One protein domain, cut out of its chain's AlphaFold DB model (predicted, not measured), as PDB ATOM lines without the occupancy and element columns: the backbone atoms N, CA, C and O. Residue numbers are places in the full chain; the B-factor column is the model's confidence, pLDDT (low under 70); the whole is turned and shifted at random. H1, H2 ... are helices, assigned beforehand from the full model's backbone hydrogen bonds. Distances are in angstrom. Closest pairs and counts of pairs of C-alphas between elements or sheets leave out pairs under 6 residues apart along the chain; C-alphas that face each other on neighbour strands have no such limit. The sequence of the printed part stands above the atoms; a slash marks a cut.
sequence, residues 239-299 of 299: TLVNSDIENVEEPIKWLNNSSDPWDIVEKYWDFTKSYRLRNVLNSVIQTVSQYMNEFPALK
ATOM      1  N   THR A 239     161.069 210.802 199.095       45.88
ATOM      2  CA  THR A 239     160.762 210.576 197.666       45.88
ATOM      3  C   THR A 239     162.003 210.585 196.754       45.88
ATOM      4  O   THR A 239     161.876 210.373 195.553       45.88
ATOM      5  N   LEU A 240     163.198 210.834 197.302       47.03
ATOM      6  CA  LEU A 240     164.497 210.720 196.613       47.03
ATOM      7  C   LEU A 240     165.332 209.526 197.120       47.03
ATOM      8  O   LEU A 240     166.522 209.425 196.829       47.03
ATOM      9  N   VAL A 241     164.731 208.634 197.909       47.31
ATOM     10  CA  VAL A 241     165.373 207.410 198.401       47.31
ATOM     11  C   VAL A 241     165.056 206.262 197.432       47.31
ATOM     12  O   VAL A 241     163.905 206.115 197.029       47.31
ATOM     13  N   ASN A 242     166.070 205.442 197.113       46.06
ATOM     14  CA  ASN A 242     166.061 204.271 196.205       46.06
ATOM     15  C   ASN A 242     166.504 204.483 194.737       46.06
ATOM     16  O   ASN A 242     166.080 203.734 193.861       46.06
ATOM     17  N   SER A 243     167.428 205.414 194.472       46.12
ATOM     18  CA  SER A 243     168.318 205.332 193.298       46.12
ATOM     19  C   SER A 243     169.785 205.531 193.708       46.12
ATOM     20  O   SER A 243     170.178 206.635 194.084       46.12
ATOM     21  N   ASP A 244     170.562 204.451 193.639       51.22
ATOM     22  CA  ASP A 244     172.016 204.421 193.411       51.22
ATOM     23  C   ASP A 244     172.910 205.250 194.358       51.22
ATOM     24  O   ASP A 244     173.725 206.071 193.942       51.22
ATOM     25  N   ILE A 245     172.818 204.981 195.666       54.97
ATOM     26  CA  ILE A 245     173.722 205.564 196.682       54.97
ATOM     27  C   ILE A 245     175.127 204.909 196.668       54.97
ATOM     28  O   ILE A 245     176.083 205.474 197.193       54.97
ATOM     29  N   GLU A 246     175.280 203.737 196.046       56.34
ATOM     30  CA  GLU A 246     176.408 202.821 196.291       56.34
ATOM     31  C   GLU A 246     177.743 203.186 195.600       56.34
ATOM     32  O   GLU A 246     178.748 202.537 195.870       56.34
ATOM     33  N   ASN A 247     177.804 204.230 194.755       67.69
ATOM     34  CA  ASN A 247     179.068 204.658 194.122       67.69
ATOM     35  C   ASN A 247     179.222 206.183 193.897       67.69
ATOM     36  O   ASN A 247     179.676 206.630 192.845       67.69
ATOM     37  N   VAL A 248     178.827 207.011 194.870       79.19
ATOM     38  CA  VAL A 248     178.939 208.488 194.763       79.19
ATOM     39  C   VAL A 248     180.250 209.040 195.363       79.19
ATOM     40  O   VAL A 248     180.676 210.146 195.037       79.19
ATOM     41  N   GLU A 249     180.925 208.253 196.203       82.00
ATOM     42  CA  GLU A 249     182.093 208.656 197.005       82.00
ATOM     43  C   GLU A 249     183.350 208.981 196.169       82.00
ATOM     44  O   GLU A 249     184.057 209.948 196.459       82.00
ATOM     45  N   GLU A 250     183.638 208.202 195.121       85.25
ATOM     46  CA  GLU A 250     184.784 208.442 194.227       85.25
ATOM     47  C   GLU A 250     184.599 209.720 193.376       85.25
ATOM     48  O   GLU A 250     185.475 210.588 193.436       85.25
ATOM     49  N   PRO A 251     183.461 209.930 192.678       88.06
ATOM     50  CA  PRO A 251     183.164 211.198 192.005       88.06
ATOM     51  C   PRO A 251     183.234 212.433 192.918       88.06
ATOM     52  O   PRO A 251     183.738 213.471 192.494       88.06
ATOM     53  N   ILE A 252     182.786 212.335 194.179       89.62
ATOM     54  CA  ILE A 252     182.935 213.419 195.170       89.62
ATOM     55  C   ILE A 252     184.411 213.690 195.476       89.62
ATOM     56  O   ILE A 252     184.853 214.836 195.408       89.62
ATOM     57  N   LYS A 253     185.198 212.649 195.773       89.44
ATOM     58  CA  LYS A 253     186.634 212.797 196.050       89.44
ATOM     59  C   LYS A 253     187.400 213.379 194.867       89.44
ATOM     60  O   LYS A 253     188.306 214.178 195.091       89.44
ATOM     61  N   TRP A 254     187.025 213.037 193.636       92.94
ATOM     62  CA  TRP A 254     187.605 213.644 192.440       92.94
ATOM     63  C   TRP A 254     187.256 215.138 192.346       92.94
ATOM     64  O   TRP A 254     188.155 215.971 192.272       92.94
ATOM     65  N   LEU A 255     185.970 215.495 192.463       91.25
ATOM     66  CA  LEU A 255     185.504 216.888 192.401       91.25
ATOM     67  C   LEU A 255     186.072 217.798 193.504       91.25
ATOM     68  O   LEU A 255     186.158 219.005 193.296       91.25
ATOM     69  N   ASN A 256     186.468 217.247 194.653       89.69
ATOM     70  CA  ASN A 256     187.123 218.007 195.725       89.69
ATOM     71  C   ASN A 256     188.612 218.301 195.441       89.69
ATOM     72  O   ASN A 256     189.198 219.171 196.082       89.69
ATOM     73  N   ASN A 257     189.242 217.573 194.512       90.31
ATOM     74  CA  ASN A 257     190.689 217.622 194.256       90.31
ATOM     75  C   ASN A 257     191.053 217.989 192.805       90.31
ATOM     76  O   ASN A 257     192.234 218.072 192.474       90.31
ATOM     77  N   SER A 258     190.079 218.167 191.909       89.12
ATOM     78  CA  SER A 258     190.320 218.384 190.477       89.12
ATOM     79  C   SER A 258     189.265 219.293 189.844       89.12
ATOM     80  O   SER A 258     188.100 219.296 190.238       89.12
ATOM     81  N   SER A 259     189.698 220.083 188.859       88.06
ATOM     82  CA  SER A 259     188.881 221.057 188.116       88.06
ATOM     83  C   SER A 259     189.034 220.951 186.594       88.06
ATOM     84  O   SER A 259     188.456 221.751 185.867       88.06
ATOM     85  N   ASP A 260     189.816 219.983 186.119       86.31
ATOM     86  CA  ASP A 260     190.121 219.730 184.711       86.31
ATOM     87  C   ASP A 260     190.365 218.215 184.522       86.31
ATOM     88  O   ASP A 260     190.906 217.591 185.444       86.31
ATOM     89  N   PRO A 261     189.969 217.589 183.394       90.00
ATOM     90  CA  PRO A 261     189.215 218.151 182.268       90.00
ATOM     91  C   PRO A 261     187.762 218.499 182.611       90.00
ATOM     92  O   PRO A 261     187.096 217.777 183.359       90.00
ATOM     93  N   TRP A 262     187.246 219.577 182.016       88.69
ATOM     94  CA  TRP A 262     185.884 220.063 182.276       88.69
ATOM     95  C   TRP A 262     184.786 219.030 181.962       88.69
ATOM     96  O   TRP A 262     183.817 218.928 182.711       88.69
ATOM     97  N   ASP A 263     184.962 218.191 180.937       89.75
ATOM     98  CA  ASP A 263     184.003 217.126 180.593       89.75
ATOM     99  C   ASP A 263     183.804 216.116 181.744       89.75
ATOM    100  O   ASP A 263     182.719 215.558 181.932       89.75
ATOM    101  N   ILE A 264     184.854 215.884 182.544       88.56
ATOM    102  CA  ILE A 264     184.804 215.020 183.733       88.56
ATOM    103  C   ILE A 264     184.180 215.775 184.909       88.56
ATOM    104  O   ILE A 264     183.370 215.189 185.633       88.56
ATOM    105  N   VAL A 265     184.480 217.075 185.054       90.88
ATOM    106  CA  VAL A 265     183.806 217.954 186.025       90.88
ATOM    107  C   VAL A 265     182.298 217.900 185.808       90.88
ATOM    108  O   VAL A 265     181.599 217.479 186.720       90.88
ATOM    109  N   GLU A 266     181.786 218.251 184.624       90.62
ATOM    110  CA  GLU A 266     180.342 218.314 184.347       90.62
ATOM    111  C   GLU A 266     179.648 216.960 184.570       90.62
ATOM    112  O   GLU A 266     178.634 216.887 185.275       90.62
ATOM    113  N   LYS A 267     180.245 215.869 184.068       90.88
ATOM    114  CA  LYS A 267     179.746 214.499 184.260       90.88
ATOM    115  C   LYS A 267     179.610 214.129 185.739       90.88
ATOM    116  O   LYS A 267     178.564 213.629 186.156       90.88
ATOM    117  N   TYR A 268     180.648 214.355 186.545       90.94
ATOM    118  CA  TYR A 268     180.581 214.080 187.981       90.94
ATOM    119  C   TYR A 268     179.715 215.107 188.720       90.94
ATOM    120  O   TYR A 268     179.115 214.768 189.741       90.94
ATOM    121  N   TRP A 269     179.577 216.335 188.213       91.69
ATOM    122  CA  TRP A 269     178.751 217.379 188.816       91.69
ATOM    123  C   TRP A 269     177.272 216.992 188.817       91.69
ATOM    124  O   TRP A 269     176.637 217.059 189.873       91.69
ATOM    125  N   ASP A 270     176.733 216.548 187.677       88.25
ATOM    126  CA  ASP A 270     175.330 216.127 187.595       88.25
ATOM    127  C   ASP A 270     175.097 214.788 188.315       88.25
ATOM    128  O   ASP A 270     174.144 214.671 189.083       88.25
ATOM    129  N   PHE A 271     176.023 213.825 188.201       87.19
ATOM    130  CA  PHE A 271     175.937 212.542 188.916       87.19
ATOM    131  C   PHE A 271     175.892 212.707 190.450       87.19
ATOM    132  O   PHE A 271     175.074 212.099 191.136       87.19
ATOM    133  N   THR A 272     176.728 213.584 191.012       88.56
ATOM    134  CA  THR A 272     176.805 213.821 192.470       88.56
ATOM    135  C   THR A 272     175.770 214.820 193.008       88.56
ATOM    136  O   THR A 272     175.680 215.039 194.217       88.56
ATOM    137  N   LYS A 273     174.987 215.458 192.132       88.31
ATOM    138  CA  LYS A 273     174.060 216.568 192.422       88.31
ATOM    139  C   LYS A 273     173.111 216.301 193.588       88.31
ATOM    140  O   LYS A 273     173.020 217.120 194.501       88.31
ATOM    141  N   SER A 274     172.447 215.145 193.590       83.12
ATOM    142  CA  SER A 274     171.496 214.754 194.641       83.12
ATOM    143  C   SER A 274     172.180 214.570 195.999       83.12
ATOM    144  O   SER A 274     171.646 215.002 197.020       83.12
ATOM    145  N   TYR A 275     173.388 213.995 196.014       84.88
ATOM    146  CA  TYR A 275     174.192 213.836 197.226       84.88
ATOM    147  C   TYR A 275     174.657 215.189 197.774       84.88
ATOM    148  O   TYR A 275     174.485 215.461 198.958       84.88
ATOM    149  N   ARG A 276     175.183 216.076 196.920       87.44
ATOM    150  CA  ARG A 276     175.690 217.390 197.353       87.44
ATOM    151  C   ARG A 276     174.576 218.319 197.821       87.44
ATOM    152  O   ARG A 276     174.730 218.958 198.858       87.44
ATOM    153  N   LEU A 277     173.423 218.320 197.148       83.44
ATOM    154  CA  LEU A 277     172.231 219.029 197.624       83.44
ATOM    155  C   LEU A 277     171.757 218.478 198.980       83.44
ATOM    156  O   LEU A 277     171.459 219.254 199.887       83.44
ATOM    157  N   ARG A 278     171.743 217.148 199.157       81.00
ATOM    158  CA  ARG A 278     171.448 216.515 200.451       81.00
ATOM    159  C   ARG A 278     172.484 216.874 201.521       81.00
ATOM    160  O   ARG A 278     172.094 217.036 202.673       81.00
ATOM    161  N   ASN A 279     173.764 217.003 201.177       82.19
ATOM    162  CA  ASN A 279     174.797 217.424 202.120       82.19
ATOM    163  C   ASN A 279     174.532 218.859 202.597       82.19
ATOM    164  O   ASN A 279     174.303 219.049 203.786       82.19
ATOM    165  N   VAL A 280     174.409 219.814 201.666       83.31
ATOM    166  CA  VAL A 280     174.128 221.239 201.945       83.31
ATOM    167  C   VAL A 280     172.870 221.427 202.806       83.31
ATOM    168  O   VAL A 280     172.862 222.241 203.726       83.31
ATOM    169  N   LEU A 281     171.803 220.664 202.537       78.31
ATOM    170  CA  LEU A 281     170.541 220.752 203.285       78.31
ATOM    171  C   LEU A 281     170.602 220.133 204.693       78.31
ATOM    172  O   LEU A 281     169.809 220.522 205.547       78.31
ATOM    173  N   ASN A 282     171.512 219.187 204.947       75.62
ATOM    174  CA  ASN A 282     171.720 218.598 206.277       75.62
ATOM    175  C   ASN A 282     172.837 219.305 207.069       75.62
ATOM    176  O   ASN A 282     172.863 219.240 208.298       75.62
ATOM    177  N   SER A 283     173.763 219.992 206.394       71.56
ATOM    178  CA  SER A 283     174.863 220.727 207.015       71.56
ATOM    179  C   SER A 283     174.388 222.081 207.553       71.56
ATOM    180  O   SER A 283     174.502 223.110 206.890       71.56
ATOM    181  N   VAL A 284     173.901 222.078 208.797       61.69
ATOM    182  CA  VAL A 284     173.295 223.224 209.514       61.69
ATOM    183  C   VAL A 284     174.144 224.516 209.509       61.69
ATOM    184  O   VAL A 284     173.611 225.594 209.762       61.69
ATOM    185  N   ILE A 285     175.452 224.440 209.224       56.66
ATOM    186  CA  ILE A 285     176.401 225.566 209.310       56.66
ATOM    187  C   ILE A 285     177.303 225.706 208.055       56.66
ATOM    188  O   ILE A 285     178.327 226.388 208.101       56.66
ATOM    189  N   GLN A 286     176.967 225.088 206.912       70.50
ATOM    190  CA  GLN A 286     177.774 225.268 205.694       70.50
ATOM    191  C   GLN A 286     177.456 226.612 205.016       70.50
ATOM    192  O   GLN A 286     176.407 226.798 204.404       70.50
ATOM    193  N   THR A 287     178.378 227.573 205.121       80.50
ATOM    194  CA  THR A 287     178.258 228.853 204.401       80.50
ATOM    195  C   THR A 287     178.537 228.674 202.907       80.50
ATOM    196  O   THR A 287     179.277 227.776 202.506       80.50
ATOM    197  N   VAL A 288     178.013 229.575 202.066       81.38
ATOM    198  CA  VAL A 288     178.268 229.544 200.612       81.38
ATOM    199  C   VAL A 288     179.770 229.601 200.305       81.38
ATOM    200  O   VAL A 288     180.240 228.858 199.454       81.38
ATOM    201  N   SER A 289     180.542 230.412 201.039       82.62
ATOM    202  CA  SER A 289     182.005 230.477 200.887       82.62
ATOM    203  C   SER A 289     182.687 229.149 201.234       82.62
ATOM    204  O   SER A 289     183.617 228.739 200.546       82.62
ATOM    205  N   GLN A 290     182.208 228.437 202.258       83.62
ATOM    206  CA  GLN A 290     182.736 227.122 202.624       83.62
ATOM    207  C   GLN A 290     182.462 226.085 201.518       83.62
ATOM    208  O   GLN A 290     183.394 225.430 201.061       83.62
ATOM    209  N   TYR A 291     181.231 226.022 201.000       87.38
ATOM    210  CA  TYR A 291     180.873 225.128 199.889       87.38
ATOM    211  C   TYR A 291     181.659 225.432 198.598       87.38
ATOM    212  O   TYR A 291     182.173 224.522 197.954       87.38
ATOM    213  N   MET A 292     181.815 226.710 198.232       86.44
ATOM    214  CA  MET A 292     182.628 227.123 197.074       86.44
ATOM    215  C   MET A 292     184.121 226.799 197.268       86.44
ATOM    216  O   MET A 292     184.847 226.595 196.299       86.44
ATOM    217  N   ASN A 293     184.599 226.722 198.515       86.25
ATOM    218  CA  ASN A 293     185.985 226.365 198.805       86.25
ATOM    219  C   ASN A 293     186.284 224.864 198.699       86.25
ATOM    220  O   ASN A 293     187.435 224.522 198.418       86.25
ATOM    221  N   GLU A 294     185.284 224.000 198.882       86.12
ATOM    222  CA  GLU A 294     185.415 222.535 198.834       86.12
ATOM    223  C   GLU A 294     185.609 221.977 197.416       86.12
ATOM    224  O   GLU A 294     186.248 220.941 197.263       86.12
ATOM    225  N   PHE A 295     185.127 222.678 196.384       90.31
ATOM    226  CA  PHE A 295     185.220 222.252 194.984       90.31
ATOM    227  C   PHE A 295     186.128 223.202 194.183       90.31
ATOM    228  O   PHE A 295     185.719 224.331 193.907       90.31
ATOM    229  N   PRO A 296     187.343 222.791 193.760       89.06
ATOM    230  CA  PRO A 296     188.245 223.639 192.975       89.06
ATOM    231  C   PRO A 296     187.638 224.176 191.671       89.06
ATOM    232  O   PRO A 296     187.995 225.269 191.254       89.06
ATOM    233  N   ALA A 297     186.677 223.463 191.074       87.81
ATOM    234  CA  ALA A 297     185.946 223.885 189.875       87.81
ATOM    235  C   ALA A 297     184.944 225.052 190.082       87.81
ATOM    236  O   ALA A 297     184.231 225.409 189.146       87.81
ATOM    237  N   LEU A 298     184.847 225.619 191.293       85.81
ATOM    238  CA  LEU A 298     183.986 226.767 191.629       85.81
ATOM    239  C   LEU A 298     184.766 228.059 191.951       85.81
ATOM    240  O   LEU A 298     184.196 228.979 192.542       85.81
ATOM    241  N   LYS A 299     186.058 228.119 191.604       77.88
ATOM    242  CA  LYS A 299     186.975 229.231 191.909       77.88
ATOM    243  C   LYS A 299     187.429 229.951 190.642       77.88
ATOM    244  O   LYS A 299     187.511 231.195 190.718       77.88
TER     245      LYS A 299
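Overview. This is residues 239 to 299 of the 299 residues of an uncharacterized protein of Schizaphis graminum (UniProt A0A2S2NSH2). Four short helices run round a flat, open ring: the hairpin of H1 and H2 makes one side, H3 the next, and H4 leads back toward the H1 to H2 link. Residues 239 to 248 trail off as a tail, and residues 281 to 287 stick out at a corner. The 61 printed residues are all helix in class and compact, radius of gyration of the C-alphas 11.9 A, spanning 33 by 27 by 14 A.

Along the chain. Find C-alpha 249 at (182.093, 208.656, 197.005), where H1 begins, running to 255. H2 is residues 262 to 271, 14.1 A; H3 is 273 to 282, 14.2 A; H4 is 288 to 294, ending at (185.415, 222.535, 198.834).

Arrangement. H1 and H2, a helical hairpin, touch closest at the C-alphas of Pro 251 and Tyr 268, 5.6 A, opposite ways at 38 degrees, only just steep. H2 and H3 meet only through their link. H3 and H4 are only just apart, closest 8.1 A. In H1 to H4 every O i to N i+4 pair is within hydrogen-bond range.

Size, cuts and confidence. The printed part has no cut and no long link. Look for pLDDT under 70 at residues 239 to 247 and 284 to 285.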